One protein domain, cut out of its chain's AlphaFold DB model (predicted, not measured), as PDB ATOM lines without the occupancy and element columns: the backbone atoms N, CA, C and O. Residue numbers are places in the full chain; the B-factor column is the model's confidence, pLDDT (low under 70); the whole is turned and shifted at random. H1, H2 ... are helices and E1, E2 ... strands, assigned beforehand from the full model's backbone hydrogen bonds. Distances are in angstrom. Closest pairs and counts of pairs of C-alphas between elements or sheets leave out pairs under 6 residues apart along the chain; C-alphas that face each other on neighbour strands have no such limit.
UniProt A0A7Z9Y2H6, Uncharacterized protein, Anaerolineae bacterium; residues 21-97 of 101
ATOM      1  N   LEU A  21     153.569 168.726  91.418       94.50
ATOM      2  CA  LEU A  21     154.394 167.936  92.330       94.50
ATOM      3  C   LEU A  21     153.490 166.922  93.036       94.50
ATOM      4  O   LEU A  21     152.544 167.324  93.715       94.50
ATOM      5  N   VAL A  22     153.783 165.630  92.905       95.62
ATOM      6  CA  VAL A  22     153.049 164.578  93.618       95.62
ATOM      7  C   VAL A  22     153.805 164.218  94.890       95.62
ATOM      8  O   VAL A  22     155.000 163.947  94.846       95.62
ATOM      9  N   ARG A  23     153.119 164.215  96.034       95.00
ATOM     10  CA  ARG A  23     153.686 163.779  97.317       95.00
ATOM     11  C   ARG A  23     153.053 162.450  97.703       95.00
ATOM     12  O   ARG A  23     151.852 162.406  97.954       95.00
ATOM     13  N   HIS A  24     153.854 161.392  97.744       95.19
ATOM     14  CA  HIS A  24     153.404 160.045  98.090       95.19
ATOM     15  C   HIS A  24     153.819 159.708  99.517       95.19
ATOM     16  O   HIS A  24     155.010 159.626  99.821       95.19
ATOM     17  N   LEU A  25     152.837 159.554 100.405       95.62
ATOM     18  CA  LEU A  25     153.074 159.136 101.783       95.62
ATOM     19  C   LEU A  25     153.174 157.612 101.837       95.62
ATOM     20  O   LEU A  25     152.193 156.920 101.569       95.62
ATOM     21  N   VAL A  26     154.345 157.099 102.206       95.81
ATOM     22  CA  VAL A  26     154.539 155.662 102.405       95.81
ATOM     23  C   VAL A  26     153.810 155.247 103.678       95.81
ATOM     24  O   VAL A  26     153.966 155.868 104.730       95.81
ATOM     25  N   MET A  27     153.005 154.194 103.569       96.25
ATOM     26  CA  MET A  27     152.199 153.670 104.667       96.25
ATOM     27  C   MET A  27     152.741 152.312 105.141       96.25
ATOM     28  O   MET A  27     153.280 151.559 104.326       96.25
ATOM     29  N   PRO A  28     152.583 151.967 106.432       95.81
ATOM     30  CA  PRO A  28     152.971 150.661 106.961       95.81
ATOM     31  C   PRO A  28     152.298 149.516 106.198       95.81
ATOM     32  O   PRO A  28     151.123 149.609 105.856       95.81
ATOM     33  N   GLY A  29     153.032 148.436 105.940       94.19
ATOM     34  CA  GLY A  29     152.521 147.240 105.270       94.19
ATOM     35  C   GLY A  29     152.113 147.458 103.811       94.19
ATOM     36  O   GLY A  29     151.316 146.681 103.303       94.19
ATOM     37  N   ASP A  30     152.601 148.526 103.168       92.75
ATOM     38  CA  ASP A  30     152.226 148.947 101.810       92.75
ATOM     39  C   ASP A  30     150.707 149.060 101.586       92.75
ATOM     40  O   ASP A  30     150.202 148.886 100.480       92.75
ATOM     41  N   VAL A  31     149.942 149.419 102.624       88.69
ATOM     42  CA  VAL A  31     148.478 149.568 102.498       88.69
ATOM     43  C   VAL A  31     148.063 150.661 101.504       88.69
ATOM     44  O   VAL A  31     146.920 150.688 101.056       88.69
ATOM     45  N   ALA A  32     148.980 151.571 101.158       82.44
ATOM     46  CA  ALA A  32     148.771 152.578 100.122       82.44
ATOM     47  C   ALA A  32     148.960 152.035  98.694       82.44
ATOM     48  O   ALA A  32     148.565 152.715  97.751       82.44
ATOM     49  N   GLY A  33     149.561 150.856  98.511       92.75
ATOM     50  CA  GLY A  33     149.837 150.275  97.197       92.75
ATOM     51  C   GLY A  33     150.822 151.110  96.380       92.75
ATOM     52  O   GLY A  33     150.505 151.564  95.278       92.75
ATOM     53  N   THR A  34     152.027 151.327  96.914       95.88
ATOM     54  CA  THR A  34     153.021 152.246  96.339       95.88
ATOM     55  C   THR A  34     153.359 151.897  94.893       95.88
ATOM     56  O   THR A  34     153.344 152.774  94.031       95.88
ATOM     57  N   ALA A  35     153.592 150.616  94.593       96.56
ATOM     58  CA  ALA A  35     153.955 150.181  93.246       96.56
ATOM     59  C   ALA A  35     152.862 150.463  92.206       96.56
ATOM     60  O   ALA A  35     153.168 150.868  91.087       96.56
ATOM     61  N   ALA A  36     151.588 150.287  92.568       97.56
ATOM     62  CA  ALA A  36     150.474 150.573  91.666       97.56
ATOM     63  C   ALA A  36     150.365 152.075  91.369       97.56
ATOM     64  O   ALA A  36     150.192 152.464  90.215       97.56
ATOM     65  N   ILE A  37     150.537 152.918  92.393       96.94
ATOM     66  CA  ILE A  37     150.516 154.377  92.243       96.94
ATOM     67  C   ILE A  37     151.673 154.850  91.359       96.94
ATOM     68  O   ILE A  37     151.447 155.647  90.452       96.94
ATOM     69  N   MET A  38     152.896 154.354  91.574       97.44
ATOM     70  CA  MET A  38     154.046 154.763  90.757       97.44
ATOM     71  C   MET A  38     153.871 154.381  89.288       97.44
ATOM     72  O   MET A  38     154.139 155.206  88.414       97.44
ATOM     73  N   ARG A  39     153.343 153.181  89.018       97.94
ATOM     74  CA  ARG A  39     153.023 152.733  87.656       97.94
ATOM     75  C   ARG A  39     152.005 153.652  86.985       97.94
ATOM     76  O   ARG A  39     152.258 154.146  85.894       97.94
ATOM     77  N   PHE A  40     150.914 153.970  87.686       97.25
ATOM     78  CA  PHE A  40     149.902 154.909  87.201       97.25
ATOM     79  C   PHE A  40     150.500 156.283  86.870       97.25
ATOM     80  O   PHE A  40     150.201 156.856  85.827       97.25
ATOM     81  N   LEU A  41     151.364 156.829  87.731       96.75
ATOM     82  CA  LEU A  41     151.995 158.127  87.474       96.75
ATOM     83  C   LEU A  41     152.903 158.096  86.237       96.75
ATOM     84  O   LEU A  41     152.909 159.054  85.463       96.75
ATOM     85  N   ALA A  42     153.652 157.013  86.039       97.00
ATOM     86  CA  ALA A  42     154.529 156.865  84.885       97.00
ATOM     87  C   ALA A  42     153.747 156.692  83.573       97.00
ATOM     88  O   ALA A  42     154.065 157.353  82.585       97.00
ATOM     89  N   GLU A  43     152.724 155.834  83.577       97.25
ATOM     90  CA  GLU A  43     151.969 155.435  82.383       97.25
ATOM     91  C   GLU A  43     150.911 156.477  81.982       97.25
ATOM     92  O   GLU A  43     150.804 156.828  80.809       97.25
ATOM     93  N   GLU A  44     150.165 157.020  82.948       95.31
ATOM     94  CA  GLU A  44     148.999 157.873  82.674       95.31
ATOM     95  C   GLU A  44     149.311 159.374  82.735       95.31
ATOM     96  O   GLU A  44     148.605 160.189  82.134       95.31
ATOM     97  N   LEU A  45     150.342 159.781  83.488       94.44
ATOM     98  CA  LEU A  45     150.743 161.188  83.568       94.44
ATOM     99  C   LEU A  45     151.968 161.465  82.703       94.44
ATOM    100  O   LEU A  45     151.860 162.243  81.756       94.44
ATOM    101  N   SER A  46     153.121 160.915  83.084       94.56
ATOM    102  CA  SER A  46     154.400 161.021  82.370       94.56
ATOM    103  C   SER A  46     155.528 160.466  83.258       94.56
ATOM    104  O   SER A  46     155.528 160.754  84.463       94.56
ATOM    105  N   PRO A  47     156.561 159.819  82.685       95.81
ATOM    106  CA  PRO A  47     157.814 159.511  83.386       95.81
ATOM    107  C   PRO A  47     158.531 160.743  83.979       95.81
ATOM    108  O   PRO A  47     159.318 160.613  84.917       95.81
ATOM    109  N   ASP A  48     158.235 161.949  83.475       95.81
ATOM    110  CA  ASP A  48     158.762 163.238  83.950       95.81
ATOM    111  C   ASP A  48     157.963 163.833  85.124       95.81
ATOM    112  O   ASP A  48     158.199 164.982  85.535       95.81
ATOM    113  N   THR A  49     156.989 163.091  85.655       95.75
ATOM    114  CA  THR A  49     156.245 163.488  86.852       95.75
ATOM    115  C   THR A  49     157.202 163.561  88.034       95.75
ATOM    116  O   THR A  49     157.864 162.583  88.373       95.75
ATOM    117  N   TYR A  50     157.257 164.721  88.693       95.25
ATOM    118  CA  TYR A  50     158.045 164.859  89.912       95.25
ATOM    119  C   TYR A  50     157.298 164.224  91.081       95.25
ATOM    120  O   TYR A  50     156.186 164.659  91.415       95.25
ATOM    121  N   VAL A  51     157.925 163.245  91.729       95.69
ATOM    122  CA  VAL A  51     157.351 162.538  92.875       95.69
ATOM    123  C   VAL A  51     158.247 162.690  94.101       95.69
ATOM    124  O   VAL A  51     159.417 162.329  94.097       95.69
ATOM    125  N   ASN A  52     157.685 163.207  95.187       94.94
ATOM    126  CA  ASN A  52     158.333 163.257  96.488       94.94
ATOM    127  C   ASN A  52     157.834 162.088  97.349       94.94
ATOM    128  O   ASN A  52     156.653 162.045  97.706       94.94
ATOM    129  N   ILE A  53     158.726 161.151  97.678       94.88
ATOM    130  CA  ILE A  53     158.428 160.008  98.548       94.88
ATOM    131  C   ILE A  53     158.634 160.423 100.001       94.88
ATOM    132  O   ILE A  53     159.682 160.952 100.367       94.88
ATOM    133  N   MET A  54     157.615 160.214 100.832       94.06
ATOM    134  CA  MET A  54     157.602 160.674 102.217       94.06
ATOM    135  C   MET A  54     157.529 159.505 103.189       94.06
ATOM    136  O   MET A  54     156.582 158.722 103.169       94.06
ATOM    137  N   ASP A  55     158.473 159.479 104.120       92.94
ATOM    138  CA  ASP A  55     158.547 158.570 105.268       92.94
ATOM    139  C   ASP A  55     157.793 159.085 106.509       92.94
ATOM    140  O   ASP A  55     157.916 158.564 107.616       92.94
ATOM    141  N   GLN A  56     156.996 160.138 106.335       93.06
ATOM    142  CA  GLN A  56     156.484 160.986 107.414       93.06
ATOM    143  C   GLN A  56     155.211 160.445 108.078       93.06
ATOM    144  O   GLN A  56     154.498 161.193 108.751       93.06
ATOM    145  N   TYR A  57     154.888 159.167 107.881       94.81
ATOM    146  CA  TYR A  57     153.694 158.586 108.474       94.81
ATOM    147  C   TYR A  57     153.854 158.444 109.992       94.81
ATOM    148  O   TYR A  57     154.813 157.852 110.495       94.81
ATOM    149  N   TYR A  58     152.875 158.970 110.726       94.25
ATOM    150  CA  TYR A  58     152.807 158.886 112.177       94.25
ATOM    151  C   TYR A  58     151.392 158.484 112.618       94.25
ATOM    152  O   TYR A  58     150.441 159.210 112.309       94.25
ATOM    153  N   PRO A  59     151.230 157.364 113.347       93.50
ATOM    154  CA  PRO A  59     149.941 156.975 113.911       93.50
ATOM    155  C   PRO A  59     149.405 158.045 114.864       93.50
ATOM    156  O   PRO A  59     150.109 158.480 115.774       93.50
ATOM    157  N   ALA A  60     148.150 158.453 114.678       92.75
ATOM    158  CA  ALA A  60     147.515 159.471 115.509       92.75
ATOM    159  C   ALA A  60     145.998 159.253 115.650       92.75
ATOM    160  O   ALA A  60     145.363 158.549 114.857       92.75
ATOM    161  N   ALA A  61     145.409 159.909 116.653       91.88
ATOM    162  CA  ALA A  61     143.969 159.944 116.912       91.88
ATOM    163  C   ALA A  61     143.323 158.544 116.965       91.88
ATOM    164  O   ALA A  61     143.651 157.733 117.819       91.88
ATOM    165  N   LYS A  62     142.385 158.235 116.063       88.44
ATOM    166  CA  LYS A  62     141.610 156.979 116.104       88.44
ATOM    167  C   LYS A  62     142.463 155.728 115.857       88.44
ATOM    168  O   LYS A  62     142.026 154.633 116.207       88.44
ATOM    169  N   VAL A  63     143.650 155.885 115.268       90.25
ATOM    170  CA  VAL A  63     144.573 154.781 114.969       90.25
ATOM    171  C   VAL A  63     145.190 154.205 116.246       90.25
ATOM    172  O   VAL A  63     145.344 152.991 116.352       90.25
ATOM    173  N   THR A  64     145.438 155.040 117.261       88.62
ATOM    174  CA  THR A  64     146.130 154.621 118.493       88.62
ATOM    175  C   THR A  64     145.269 153.765 119.418       88.62
ATOM    176  O   THR A  64     145.791 153.132 120.328       88.62
ATOM    177  N   ASN A  65     143.959 153.691 119.173       90.25
ATOM    178  CA  ASN A  65     143.017 152.932 120.002       90.25
ATOM    179  C   ASN A  65     142.980 151.430 119.652       90.25
ATOM    180  O   ASN A  65     142.047 150.733 120.038       90.25
ATOM    181  N   GLY A  66     143.937 150.938 118.856       84.12
ATOM    182  CA  GLY A  66     144.036 149.527 118.462       84.12
ATOM    183  C   GLY A  66     143.034 149.077 117.393       84.12
ATOM    184  O   GLY A  66     143.081 147.929 116.970       84.12
ATOM    185  N   ARG A  67     142.155 149.969 116.916       91.38
ATOM    186  CA  ARG A  67     141.150 149.662 115.880       91.38
ATOM    187  C   ARG A  67     141.755 149.384 114.498       91.38
ATOM    188  O   ARG A  67     141.121 148.696 113.709       91.38
ATOM    189  N   TYR A  68     142.938 149.932 114.217       92.81
ATOM    190  CA  TYR A  68     143.611 149.848 112.914       92.81
ATOM    191  C   TYR A  68     145.053 149.344 113.084       92.81
ATOM    192  O   TYR A  68     145.996 150.124 112.919       92.81
ATOM    193  N   PRO A  69     145.252 148.082 113.511       91.31
ATOM    194  CA  PRO A  69     146.579 147.539 113.806       91.31
ATOM    195  C   PRO A  69     147.546 147.614 112.614       91.31
ATOM    196  O   PRO A  69     148.739 147.830 112.814       91.31
ATOM    197  N   GLU A  70     147.039 147.508 111.386       93.06
ATOM    198  CA  GLU A  70     147.802 147.541 110.137       93.06
ATOM    199  C   GLU A  70     148.559 148.855 109.913       93.06
ATOM    200  O   GLU A  70     149.640 148.851 109.330       93.06
ATOM    201  N   ILE A  71     148.036 149.968 110.434       94.81
ATOM    202  CA  ILE A  71     148.641 151.301 110.324       94.81
ATOM    203  C   ILE A  71     149.026 151.882 111.690       94.81
ATOM    204  O   ILE A  71     149.490 153.010 111.774       94.81
ATOM    205  N   ASN A  72     148.900 151.134 112.790       95.50
ATOM    206  CA  ASN A  72     149.220 151.630 114.134       95.50
ATOM    207  C   ASN A  72     150.720 151.562 114.480       95.50
ATOM    208  O   ASN A  72     151.113 151.206 115.589       95.50
ATOM    209  N   ARG A  73     151.584 151.890 113.518       95.00
ATOM    210  CA  ARG A  73     153.035 152.022 113.708       95.00
ATOM    211  C   ARG A  73     153.633 152.970 112.676       95.00
ATOM    212  O   ARG A  73     153.018 153.254 111.657       95.00
ATOM    213  N   ARG A  74     154.857 153.441 112.912       95.50
ATOM    214  CA  ARG A  74     155.637 154.098 111.855       95.50
ATOM    215  C   ARG A  74     156.070 153.077 110.800       95.50
ATOM    216  O   ARG A  74     156.087 151.867 111.057       95.50
ATOM    217  N   ILE A  75     156.437 153.578 109.626       96.38
ATOM    218  CA  ILE A  75     157.087 152.749 108.618       96.38
ATOM    219  C   ILE A  75     158.495 152.356 109.072       96.38
ATOM    220  O   ILE A  75     159.148 153.055 109.851       96.38
ATOM    221  N   THR A  76     158.953 151.222 108.575       95.69
ATOM    222  CA  THR A  76     160.326 150.749 108.706       95.69
ATOM    223  C   THR A  76     161.189 151.322 107.586       95.69
ATOM    224  O   THR A  76     160.693 151.751 106.543       95.69
ATOM    225  N   ARG A  77     162.511 151.279 107.775       94.25
ATOM    226  CA  ARG A  77     163.466 151.637 106.721       94.25
ATOM    227  C   ARG A  77     163.288 150.777 105.465       94.25
ATOM    228  O   ARG A  77     163.336 151.314 104.367       94.25
ATOM    229  N   LEU A  78     163.037 149.479 105.639       95.44
ATOM    230  CA  LEU A  78     162.825 148.548 104.532       95.44
ATOM    231  C   LEU A  78     161.605 148.938 103.690       95.44
ATOM    232  O   LEU A  78     161.688 148.939 102.471       95.44
ATOM    233  N   GLU A  79     160.494 149.322 104.322       95.88
ATOM    234  CA  GLU A  79     159.289 149.768 103.604       95.88
ATOM    235  C   GLU A  79     159.540 151.051 102.802       95.88
ATOM    236  O   GLU A  79     159.047 151.202 101.686       95.88
ATOM    237  N   TYR A  80     160.347 151.965 103.342       95.38
ATOM    238  CA  TYR A  80     160.765 153.153 102.605       95.38
ATOM    239  C   TYR A  80     161.684 152.808 101.420       95.38
ATOM    240  O   TYR A  80     161.494 153.321 100.319       95.38
ATOM    241  N   GLU A  81     162.647 151.903 101.608       95.19
ATOM    242  CA  GLU A  81     163.527 151.423 100.533       95.19
ATOM    243  C   GLU A  81     162.738 150.690  99.434       95.19
ATOM    244  O   GLU A  81     162.981 150.919  98.249       95.19
ATOM    245  N   GLN A  82     161.734 149.888  99.802       96.06
ATOM    246  CA  GLN A  82     160.805 149.245  98.865       96.06
ATOM    247  C   GLN A  82     159.989 150.271  98.073       96.06
ATOM    248  O   GLN A  82     159.819 150.118  96.864       96.06
ATOM    249  N   ALA A  83     159.529 151.345  98.720       95.81
ATOM    250  CA  ALA A  83     158.848 152.434  98.032       95.81
ATOM    251  C   ALA A  83     159.762 153.112  96.999       95.81
ATOM    252  O   ALA A  83     159.342 153.316  95.863       95.81
ATOM    253  N   LEU A  84     161.018 153.410  97.351       95.94
ATOM    254  CA  LEU A  84     161.996 153.963  96.405       95.94
ATOM    255  C   LEU A  84     162.270 153.006  95.239       95.94
ATOM    256  O   LEU A  84     162.366 153.442  94.094       95.94
ATOM    257  N   GLN A  85     162.377 151.707  95.513       96.12
ATOM    258  CA  GLN A  85     162.574 150.697  94.479       96.12
ATOM    259  C   GLN A  85     161.388 150.651  93.504       96.12
ATOM    260  O   GLN A  85     161.595 150.665  92.293       96.12
ATOM    261  N   ALA A  86     160.155 150.711  94.010       96.69
ATOM    262  CA  ALA A  86     158.955 150.753  93.179       96.69
ATOM    263  C   ALA A  86     158.902 151.989  92.260       96.69
ATOM    264  O   ALA A  86     158.411 151.905  91.135       96.69
ATOM    265  N   VAL A  87     159.429 153.135  92.709       96.56
ATOM    266  CA  VAL A  87     159.552 154.344  91.875       96.56
ATOM    267  C   VAL A  87     160.511 154.102  90.708       96.56
ATOM    268  O   VAL A  87     160.169 154.411  89.566       96.56
ATOM    269  N   ARG A  88     161.681 153.499  90.977       96.06
ATOM    270  CA  ARG A  88     162.664 153.144  89.936       96.06
ATOM    271  C   ARG A  88     162.084 152.153  88.933       96.06
ATOM    272  O   ARG A  88     162.250 152.337  87.732       96.06
ATOM    273  N   GLU A  89     161.398 151.122  89.418       97.62
ATOM    274  CA  GLU A  89     160.787 150.078  88.586       97.62
ATOM    275  C   GLU A  89     159.662 150.610  87.696       97.62
ATOM    276  O   GLU A  89     159.488 150.129  86.580       97.62
ATOM    277  N   ALA A  90     158.934 151.631  88.153       97.31
ATOM    278  CA  ALA A  90     157.942 152.321  87.336       97.31
ATOM    279  C   ALA A  90     158.565 153.220  86.247       97.31
ATOM    280  O   ALA A  90     157.839 153.745  85.409       97.31
ATOM    281  N   GLY A  91     159.887 153.428  86.247       96.69
ATOM    282  CA  GLY A  91     160.570 154.299  85.285       96.69
ATOM    283  C   GLY A  91     160.453 155.794  85.595       96.69
ATOM    284  O   GLY A  91     160.799 156.628  84.756       96.69
ATOM    285  N   LEU A  92     159.989 156.155  86.794       96.38
ATOM    286  CA  LEU A  92     160.012 157.535  87.267       96.38
ATOM    287  C   LEU A  92     161.441 157.896  87.662       96.38
ATOM    288  O   LEU A  92     162.058 157.220  88.480       96.38
ATOM    289  N   TRP A  93     161.964 158.983  87.103       93.94
ATOM    290  CA  TRP A  93     163.358 159.388  87.312       93.94
ATOM    291  C   TRP A  93     163.499 160.695  88.107       93.94
ATOM    292  O   TRP A  93     164.573 160.995  88.623       93.94
ATOM    293  N   ARG A  94     162.412 161.469  88.248       93.31
ATOM    294  CA  ARG A  94     162.370 162.727  89.014       93.31
ATOM    295  C   ARG A  94     161.796 162.505  90.409       93.31
ATOM    296  O   ARG A  94     160.640 162.845  90.668       93.31
ATOM    297  N   PHE A  95     162.598 161.949  91.308       90.44
ATOM    298  CA  PHE A  95     162.199 161.768  92.701       90.44
ATOM    299  C   PHE A  95     163.337 162.045  93.678       90.44
ATOM    300  O   PHE A  95     164.511 161.844  93.372       90.44
ATOM    301  N   ASP A  96     162.971 162.529  94.865       80.94
ATOM    302  CA  ASP A  96     163.936 162.851  95.910       80.94
ATOM    303  C   ASP A  96     164.336 161.595  96.683       80.94
ATOM    304  O   ASP A  96     163.504 160.946  97.318       80.94
ATOM    305  N   GLU A  97     165.633 161.317  96.729       68.25
ATOM    306  CA  GLU A  97     166.220 160.426  97.722       68.25
ATOM    307  C   GLU A  97     166.721 161.286  98.879       68.25
ATOM    308  O   GLU A  97     167.835 161.816  98.842       68.25
TER     309      GLU A  97
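Overview. This is residues 21 to 97 of the 101 residues of an uncharacterized protein of Anaerolineae bacterium (UniProt A0A7Z9Y2H6). Two parallel strands, E1 and E2, make a small sheet with two helices, H1 and H3, side by side over one face, and a wide loop bearing the short helix H2 reaches away beyond one end of the sheet. That loop leaves E2, turns at H2 and folds back to H3, and it makes much of the length. The 77 printed residues hold three named helices and two named strands in the order E1, H1, E2, H2, H3, a mixed class. The whole is compact by its radius of gyration of the C-alphas, 13.2 A, yet elongated, spanning 40 by 22 by 17 A.

Arrangement. Strands E1, residues 21 to 25, and E2, residues 50 to 54, are parallel neighbours, 24 degrees between their directions. N 24 and O 52 are 2.9 A apart, and N 52 and O 22 are 2.8 A apart, both within hydrogen-bond range. With helix H1, residues 34 to 45, they form a strand-helix-strand unit, two parallel strands joined through a helix, its crossover right-handed. E1 and H1 are near each other, with 5 pairs of C-alphas within 10 A. With its residues 34 to 39 alone, H1 touches helix H3, residues 77 to 89, at a shallow tilt of 27 degrees, the same way; the closest C-alphas, of Ala 35 and Ala 86, are 5.0 A apart. The closest C-alphas of E2 and H3, of Ile 53 and Leu 84, are 7.3 A apart. Helix H2, residues 61 to 65, is apart from E1, H1 and H3. In H1 and H3 every O i to N i+4 pair is within hydrogen-bond range; in H2 0 of 1 is, with 1 of 2 O i to N i+3 pairs.

Along the chain. E1 begins at C-alpha 21 (154.394, 167.936, 92.330); E1 and E2 each measure 13.0 A. H1 measures 15.8 A. H2 begins at C-alpha 61 (143.969, 159.944, 116.912). H3 measures 18.4 A and ends at C-alpha 89 (160.787, 150.078, 88.586).

Size, cuts and confidence. The C-alphas farthest apart, of Asp 48 and Asn 65, are 40.7 A apart. The printed part has no cut. The link from H2 to H3 is long, 11 residues. Residue 97 alone has a pLDDT under 70.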